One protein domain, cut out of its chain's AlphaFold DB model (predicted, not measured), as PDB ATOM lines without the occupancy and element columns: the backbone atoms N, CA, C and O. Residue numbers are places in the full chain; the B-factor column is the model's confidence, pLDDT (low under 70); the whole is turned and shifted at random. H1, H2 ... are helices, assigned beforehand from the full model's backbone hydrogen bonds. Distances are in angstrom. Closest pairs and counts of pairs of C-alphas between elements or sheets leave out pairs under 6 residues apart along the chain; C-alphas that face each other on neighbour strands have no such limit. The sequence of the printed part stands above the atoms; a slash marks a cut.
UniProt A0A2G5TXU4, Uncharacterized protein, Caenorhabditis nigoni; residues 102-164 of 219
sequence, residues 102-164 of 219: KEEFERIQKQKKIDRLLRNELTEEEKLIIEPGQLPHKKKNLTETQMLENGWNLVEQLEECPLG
ATOM      1  N   LYS A 102      73.223 146.079 161.782       86.69
ATOM      2  CA  LYS A 102      73.251 145.057 160.724       86.69
ATOM      3  C   LYS A 102      74.669 144.530 160.497       86.69
ATOM      4  O   LYS A 102      74.878 143.322 160.459       86.69
ATOM      5  N   GLU A 103      75.624 145.440 160.360       87.56
ATOM      6  CA  GLU A 103      77.035 145.147 160.099       87.56
ATOM      7  C   GLU A 103      77.626 144.351 161.261       87.56
ATOM      8  O   GLU A 103      78.381 143.397 161.071       87.56
ATOM      9  N   GLU A 104      77.247 144.719 162.484       90.56
ATOM     10  CA  GLU A 104      77.661 144.000 163.670       90.56
ATOM     11  C   GLU A 104      77.070 142.588 163.724       90.56
ATOM     12  O   GLU A 104      77.813 141.639 163.978       90.56
ATOM     13  N   PHE A 105      75.778 142.427 163.436       90.75
ATOM     14  CA  PHE A 105      75.136 141.118 163.365       90.75
ATOM     15  C   PHE A 105      75.776 140.231 162.289       90.75
ATOM     16  O   PHE A 105      76.096 139.072 162.556       90.75
ATOM     17  N   GLU A 106      76.033 140.767 161.094       88.88
ATOM     18  CA  GLU A 106      76.704 140.038 160.011       88.88
ATOM     19  C   GLU A 106      78.121 139.609 160.409       88.88
ATOM     20  O   GLU A 106      78.524 138.476 160.135       88.88
ATOM     21  N   ARG A 107      78.856 140.461 161.133       91.00
ATOM     22  CA  ARG A 107      80.173 140.125 161.684       91.00
ATOM     23  C   ARG A 107      80.096 139.030 162.752       91.00
ATOM     24  O   ARG A 107      80.917 138.116 162.719       91.00
ATOM     25  N   ILE A 108      79.118 139.082 163.660       91.88
ATOM     26  CA  ILE A 108      78.897 138.034 164.673       91.88
ATOM     27  C   ILE A 108      78.581 136.699 163.994       91.88
ATOM     28  O   ILE A 108      79.163 135.677 164.347       91.88
ATOM     29  N   GLN A 109      77.705 136.699 162.988       90.06
ATOM     30  CA  GLN A 109      77.369 135.499 162.217       90.06
ATOM     31  C   GLN A 109      78.585 134.943 161.468       90.06
ATOM     32  O   GLN A 109      78.826 133.734 161.495       90.06
ATOM     33  N   LYS A 110      79.395 135.817 160.856       89.94
ATOM     34  CA  LYS A 110      80.648 135.417 160.208       89.94
ATOM     35  C   LYS A 110      81.601 134.759 161.209       89.94
ATOM     36  O   LYS A 110      82.136 133.695 160.914       89.94
ATOM     37  N   GLN A 111      81.761 135.341 162.397       91.81
ATOM     38  CA  GLN A 111      82.617 134.768 163.435       91.81
ATOM     39  C   GLN A 111      82.079 133.423 163.943       91.81
ATOM     40  O   GLN A 111      82.832 132.458 163.987       91.81
ATOM     41  N   LYS A 112      80.768 133.312 164.214       91.56
ATOM     42  CA  LYS A 112      80.120 132.044 164.601       91.56
ATOM     43  C   LYS A 112      80.356 130.949 163.551       91.56
ATOM     44  O   LYS A 112      80.624 129.804 163.918       91.56
ATOM     45  N   LYS A 113      80.299 131.291 162.255       90.25
ATOM     46  CA  LYS A 113      80.648 130.374 161.154       90.25
ATOM     47  C   LYS A 113      82.117 129.951 161.237       90.25
ATOM     48  O   LYS A 113      82.381 128.754 161.227       90.25
ATOM     49  N   ILE A 114      83.051 130.898 161.348       90.44
ATOM     50  CA  ILE A 114      84.492 130.608 161.442       90.44
ATOM     51  C   ILE A 114      84.783 129.694 162.635       90.44
ATOM     52  O   ILE A 114      85.384 128.641 162.456       90.44
ATOM     53  N   ASP A 115      84.290 130.025 163.828       92.50
ATOM     54  CA  ASP A 115      84.531 129.237 165.042       92.50
ATOM     55  C   ASP A 115      84.000 127.803 164.910       92.50
ATOM     56  O   ASP A 115      84.618 126.853 165.390       92.50
ATOM     57  N   ARG A 116      82.849 127.632 164.247       93.94
ATOM     58  CA  ARG A 116      82.278 126.319 163.929       93.94
ATOM     59  C   ARG A 116      83.179 125.540 162.967       93.94
ATOM     60  O   ARG A 116      83.490 124.376 163.219       93.94
ATOM     61  N   LEU A 117      83.647 126.183 161.901       90.75
ATOM     62  CA  LEU A 117      84.556 125.563 160.937       90.75
ATOM     63  C   LEU A 117      85.908 125.200 161.566       90.75
ATOM     64  O   LEU A 117      86.418 124.120 161.290       90.75
ATOM     65  N   LEU A 118      86.430 126.007 162.494       89.62
ATOM     66  CA  LEU A 118      87.635 125.686 163.272       89.62
ATOM     67  C   LEU A 118      87.476 124.424 164.135       89.62
ATOM     68  O   LEU A 118      88.449 123.716 164.389       89.62
ATOM     69  N   ARG A 119      86.243 124.087 164.531       89.75
ATOM     70  CA  ARG A 119      85.907 122.808 165.183       89.75
ATOM     71  C   ARG A 119      85.631 121.671 164.197       89.75
ATOM     72  O   ARG A 119      85.254 120.581 164.621       89.75
ATOM     73  N   ASN A 120      85.859 121.883 162.900       88.06
ATOM     74  CA  ASN A 120      85.586 120.933 161.820       88.06
ATOM     75  C   ASN A 120      84.097 120.548 161.695       88.06
ATOM     76  O   ASN A 120      83.754 119.458 161.227       88.06
ATOM     77  N   GLU A 121      83.201 121.443 162.116       89.06
ATOM     78  CA  GLU A 121      81.750 121.261 162.077       89.06
ATOM     79  C   GLU A 121      81.163 121.904 160.802       89.06
ATOM     80  O   GLU A 121      81.054 123.127 160.682       89.06
ATOM     81  N   LEU A 122      80.760 121.062 159.845       86.94
ATOM     82  CA  LEU A 122      80.150 121.462 158.567       86.94
ATOM     83  C   LEU A 122      78.638 121.216 158.567       86.94
ATOM     84  O   LEU A 122      78.187 120.165 159.046       86.94
ATOM     85  N   THR A 123      77.864 122.122 157.962       86.88
ATOM     86  CA  THR A 123      76.448 121.848 157.649       86.88
ATOM     87  C   THR A 123      76.321 120.820 156.522       86.88
ATOM     88  O   THR A 123      77.298 120.480 155.852       86.88
ATOM     89  N   GLU A 124      75.117 120.282 156.309       82.12
ATOM     90  CA  GLU A 124      74.885 119.366 155.187       82.12
ATOM     91  C   GLU A 124      75.081 120.060 153.836       82.12
ATOM     92  O   GLU A 124      75.635 119.441 152.932       82.12
ATOM     93  N   GLU A 125      74.712 121.340 153.696       77.06
ATOM     94  CA  GLU A 125      74.980 122.084 152.460       77.06
ATOM     95  C   GLU A 125      76.480 122.300 152.238       77.06
ATOM     96  O   GLU A 125      76.972 122.104 151.131       77.06
ATOM     97  N   GLU A 126      77.235 122.647 153.283       83.31
ATOM     98  CA  GLU A 126      78.680 122.892 153.174       83.31
ATOM     99  C   GLU A 126      79.461 121.627 152.805       83.31
ATOM    100  O   GLU A 126      80.416 121.689 152.032       83.31
ATOM    101  N   LYS A 127      79.023 120.452 153.275       80.81
ATOM    102  CA  LYS A 127      79.613 119.161 152.873       80.81
ATOM    103  C   LYS A 127      79.470 118.868 151.383       80.81
ATOM    104  O   LYS A 127      80.236 118.062 150.870       80.81
ATOM    105  N   LEU A 128      78.486 119.465 150.708       77.06
ATOM    106  CA  LEU A 128      78.303 119.311 149.262       77.06
ATOM    107  C   LEU A 128      79.256 120.201 148.457       77.06
ATOM    108  O   LEU A 128      79.455 119.941 147.275       77.06
ATOM    109  N   ILE A 129      79.809 121.244 149.082       76.44
ATOM    110  CA  ILE A 129      80.746 122.183 148.452       76.44
ATOM    111  C   ILE A 129      82.174 121.635 148.535       76.44
ATOM    112  O   ILE A 129      82.945 121.766 147.591       76.44
ATOM    113  N   ILE A 130      82.515 120.998 149.656       74.31
ATOM    114  CA  ILE A 130      83.869 120.511 149.929       74.31
ATOM    115  C   ILE A 130      84.121 119.172 149.240       74.31
ATOM    116  O   ILE A 130      83.288 118.264 149.265       74.31
ATOM    117  N   GLU A 131      85.315 119.020 148.668       70.12
ATOM    118  CA  GLU A 131      85.726 117.768 148.044       70.12
ATOM    119  C   GLU A 131      85.687 116.598 149.052       70.12
ATOM    120  O   GLU A 131      86.250 116.701 150.146       70.12
ATOM    121  N   PRO A 132      85.109 115.430 148.700       69.31
ATOM    122  CA  PRO A 132      84.951 114.311 149.634       69.31
ATOM    123  C   PRO A 132      86.247 113.827 150.305       69.31
ATOM    124  O   PRO A 132      86.204 113.309 151.421       69.31
ATOM    125  N   GLY A 133      87.397 113.980 149.636       68.12
ATOM    126  CA  GLY A 133      88.718 113.615 150.165       68.12
ATOM    127  C   GLY A 133      89.289 114.601 151.188       68.12
ATOM    128  O   GLY A 133      90.209 114.243 151.918       68.12
ATOM    129  N   GLN A 134      88.730 115.810 151.256       68.94
ATOM    130  CA  GLN A 134      89.159 116.899 152.134       68.94
ATOM    131  C   GLN A 134      88.245 117.059 153.357       68.94
ATOM    132  O   GLN A 134      88.513 117.861 154.250       68.94
ATOM    133  N   LEU A 135      87.175 116.259 153.438       71.38
ATOM    134  CA  LEU A 135      86.314 116.227 154.611       71.38
ATOM    135  C   LEU A 135      87.090 115.721 155.839       71.38
ATOM    136  O   LEU A 135      87.790 114.702 155.755       71.38
ATOM    137  N   PRO A 136      86.914 116.360 157.009       68.69
ATOM    138  CA  PRO A 136      87.579 115.939 158.232       68.69
ATOM    139  C   PRO A 136      87.247 114.473 158.538       68.69
ATOM    140  O   PRO A 136      86.085 114.054 158.617       68.69
ATOM    141  N   HIS A 137      88.288 113.650 158.688       66.94
ATOM    142  CA  HIS A 137      88.128 112.221 158.922       66.94
ATOM    143  C   HIS A 137      87.466 111.956 160.282       66.94
ATOM    144  O   HIS A 137      88.123 112.005 161.317       66.94
ATOM    145  N   LYS A 138      86.198 111.526 160.276       61.84
ATOM    146  CA  LYS A 138      85.416 111.193 161.489       61.84
ATOM    147  C   LYS A 138      86.030 110.124 162.415       61.84
ATOM    148  O   LYS A 138      85.516 109.909 163.504       61.84
ATOM    149  N   LYS A 139      87.059 109.393 161.969       57.84
ATOM    150  CA  LYS A 139      87.617 108.210 162.658       57.84
ATOM    151  C   LYS A 139      89.070 108.364 163.119       57.84
ATOM    152  O   LYS A 139      89.615 107.407 163.664       57.84
ATOM    153  N   LYS A 140      89.717 109.508 162.878       66.38
ATOM    154  CA  LYS A 140      91.089 109.753 163.346       66.38
ATOM    155  C   LYS A 140      91.044 110.663 164.568       66.38
ATOM    156  O   LYS A 140      90.400 111.704 164.526       66.38
ATOM    157  N   ASN A 141      91.758 110.281 165.625       72.81
ATOM    158  CA  ASN A 141      92.067 111.190 166.724       72.81
ATOM    159  C   ASN A 141      93.078 112.210 166.192       72.81
ATOM    160  O   ASN A 141      94.272 111.922 166.129       72.81
ATOM    161  N   LEU A 142      92.574 113.342 165.710       77.62
ATOM    162  CA  LEU A 142      93.395 114.463 165.266       77.62
ATOM    163  C   LEU A 142      94.000 115.156 166.491       77.62
ATOM    164  O   LEU A 142      93.361 115.239 167.541       77.62
ATOM    165  N   THR A 143      95.223 115.663 166.357       85.50
ATOM    166  CA  THR A 143      95.772 116.593 167.352       85.50
ATOM    167  C   THR A 143      95.048 117.936 167.261       85.50
ATOM    168  O   THR A 143      94.495 118.279 166.218       85.50
ATOM    169  N   GLU A 144      95.090 118.736 168.325       85.56
ATOM    170  CA  GLU A 144      94.506 120.087 168.332       85.56
ATOM    171  C   GLU A 144      95.054 120.959 167.187       85.56
ATOM    172  O   GLU A 144      94.302 121.648 166.502       85.56
ATOM    173  N   THR A 145      96.352 120.841 166.895       86.38
ATOM    174  CA  THR A 145      96.998 121.520 165.763       86.38
ATOM    175  C   THR A 145      96.437 121.087 164.411       86.38
ATOM    176  O   THR A 145      96.149 121.939 163.577       86.38
ATOM    177  N   GLN A 146      96.216 119.786 164.203       85.12
ATOM    178  CA  GLN A 146      95.619 119.259 162.971       85.12
ATOM    179  C   GLN A 146      94.145 119.648 162.841       85.12
ATOM    180  O   GLN A 146      93.659 119.871 161.736       85.12
ATOM    181  N   MET A 147      93.416 119.725 163.959       85.38
ATOM    182  CA  MET A 147      92.034 120.200 163.955       85.38
ATOM    183  C   MET A 147      91.950 121.661 163.521       85.38
ATOM    184  O   MET A 147      91.101 121.979 162.691       85.38
ATOM    185  N   LEU A 148      92.838 122.513 164.039       88.19
ATOM    186  CA  LEU A 148      92.918 123.922 163.655       88.19
ATOM    187  C   LEU A 148      93.336 124.094 162.193       88.19
ATOM    188  O   LEU A 148      92.710 124.873 161.484       88.19
ATOM    189  N   GLU A 149      94.352 123.361 161.730       88.25
ATOM    190  CA  GLU A 149      94.812 123.404 160.335       88.25
ATOM    191  C   GLU A 149      93.698 122.996 159.364       88.25
ATOM    192  O   GLU A 149      93.396 123.729 158.423       88.25
ATOM    193  N   ASN A 150      93.009 121.885 159.643       86.50
ATOM    194  CA  ASN A 150      91.841 121.484 158.863       86.50
ATOM    195  C   ASN A 150      90.759 122.563 158.892       86.50
ATOM    196  O   ASN A 150      90.223 122.916 157.849       86.50
ATOM    197  N   GLY A 151      90.466 123.120 160.066       87.19
ATOM    198  CA  GLY A 151      89.459 124.157 160.220       87.19
ATOM    199  C   GLY A 151      89.743 125.409 159.391       87.19
ATOM    200  O   GLY A 151      88.834 125.929 158.749       87.19
ATOM    201  N   TRP A 152      90.999 125.860 159.343       88.44
ATOM    202  CA  TRP A 152      91.417 126.966 158.475       88.44
ATOM    203  C   TRP A 152      91.279 126.625 156.990       88.44
ATOM    204  O   TRP A 152      90.765 127.452 156.241       88.44
ATOM    205  N   ASN A 153      91.621 125.399 156.583       85.00
ATOM    206  CA  ASN A 153      91.393 124.943 155.209       85.00
ATOM    207  C   ASN A 153      89.896 124.960 154.844       85.00
ATOM    208  O   ASN A 153      89.533 125.347 153.735       85.00
ATOM    209  N   LEU A 154      89.006 124.586 155.777       86.19
ATOM    210  CA  LEU A 154      87.555 124.679 155.573       86.19
ATOM    211  C   LEU A 154      87.089 126.136 155.452       86.19
ATOM    212  O   LEU A 154      86.207 126.425 154.646       86.19
ATOM    213  N   VAL A 155      87.648 127.047 156.260       86.44
ATOM    214  CA  VAL A 155      87.349 128.485 156.170       86.44
ATOM    215  C   VAL A 155      87.744 129.013 154.799       86.44
ATOM    216  O   VAL A 155      86.908 129.635 154.162       86.44
ATOM    217  N   GLU A 156      88.951 128.719 154.319       82.44
ATOM    218  CA  GLU A 156      89.436 129.172 153.010       82.44
ATOM    219  C   GLU A 156      88.526 128.678 151.873       82.44
ATOM    220  O   GLU A 156      87.999 129.479 151.103       82.44
ATOM    221  N   GLN A 157      88.209 127.380 151.847       75.94
ATOM    222  CA  GLN A 157      87.360 126.782 150.809       75.94
ATOM    223  C   GLN A 157      85.903 127.263 150.825       75.94
ATOM    224  O   GLN A 157      85.225 127.209 149.802       75.94
ATOM    225  N   LEU A 158      85.391 127.684 151.987       77.88
ATOM    226  CA  LEU A 158      84.011 128.159 152.151       77.88
ATOM    227  C   LEU A 158      83.892 129.691 152.228       77.88
ATOM    228  O   LEU A 158      82.765 130.203 152.283       77.88
ATOM    229  N   GLU A 159      85.009 130.417 152.327       71.44
ATOM    230  CA  GLU A 159      85.098 131.865 152.108       71.44
ATOM    231  C   GLU A 159      85.233 132.176 150.619       71.44
ATOM    232  O   GLU A 159      84.633 133.149 150.153       71.44
ATOM    233  N   GLU A 160      85.955 131.343 149.868       53.28
ATOM    234  CA  GLU A 160      85.938 131.401 148.417       53.28
ATOM    235  C   GLU A 160      84.522 131.088 147.921       53.28
ATOM    236  O   GLU A 160      83.891 130.092 148.278       53.28
ATOM    237  N   CYS A 161      83.970 132.011 147.134       46.91
ATOM    238  CA  CYS A 161      82.688 131.819 146.478       46.91
ATOM    239  C   CYS A 161      82.718 130.449 145.770       46.91
ATOM    240  O   CYS A 161      83.702 130.177 145.083       46.91
ATOM    241  N   PRO A 162      81.673 129.600 145.860       43.72
ATOM    242  CA  PRO A 162      81.677 128.237 145.296       43.72
ATOM    243  C   PRO A 162      81.850 128.191 143.767       43.72
ATOM    244  O   PRO A 162      81.854 127.133 143.147       43.72
ATOM    245  N   LEU A 163      81.978 129.355 143.147       38.53
ATOM    246  CA  LEU A 163      82.335 129.565 141.770       38.53
ATOM    247  C   LEU A 163      83.551 130.490 141.820       38.53
ATOM    248  O   LEU A 163      83.365 131.695 141.694       38.53
ATOM    249  N   GLY A 164      84.769 129.953 142.018       37.75
ATOM    250  CA  GLY A 164      86.083 130.639 141.914       37.75
ATOM    251  C   GLY A 164      86.378 131.235 140.524       37.75
ATOM    252  O   GLY A 164      87.505 131.308 140.047       37.75
TER     253      GLY A 164
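AT A GLANCE: This is residues 102 to 164 of the 219 residues of an uncharacterized protein of Caenorhabditis nigoni (UniProt A0A2G5TXU4). What is the shape? The last residues of a long helix, H1, pack at a slant on the middle of a second, H3, while its residues 102 to 109 stick out; short H2 and a long loop, residues 130 to 143, come between. What is the make-up? The printed part has 63 residues, of which 39 are in three named helices, H1, H2, H3 in order, with no named strand, and its class is all helix; it is only just compact, close to loose, with radius of gyration of the C-alphas 12.4 A, spanning 40 by 27 by 18 A.

HOW THE PARTS SIT: Which helices touch? H1, residues 102 to 118, touches H3, residues 144 to 159, with residues 114 to 118 alone, opposite ways at a steep tilt of 46 degrees; the closest C-alphas, Leu 118 and Gly 151, are 3.9 A apart. And H2? H2, residues 124 to 129, is apart from H1 and close but not clearly touching H3, about perpendicular at 75 degrees; their closest C-alphas, Glu 126 and Leu 158, are 7.6 A apart. Which backbone pairs are within hydrogen-bond range? Every O i to N i+4 pair in H1 and H3, but 0 of 2 in H2, with 2 of 3 O i to N i+3.

IN THESE COORDINATES: Where does H1 begin? At C-alpha 102, (73.251, 145.057, 160.724); it is 24.3 A long. Where does H3 end? At C-alpha 159, (85.098, 131.865, 152.108); it is 22.1 A long, H2 9.4 A.

THE WHOLE: Is there a cut? The printed part has no cut; link H1 to H2 is tight, H2 to H3 long. Where is confidence low? Residues 132 to 134, 136 to 140 and 160 to 164 are under 70.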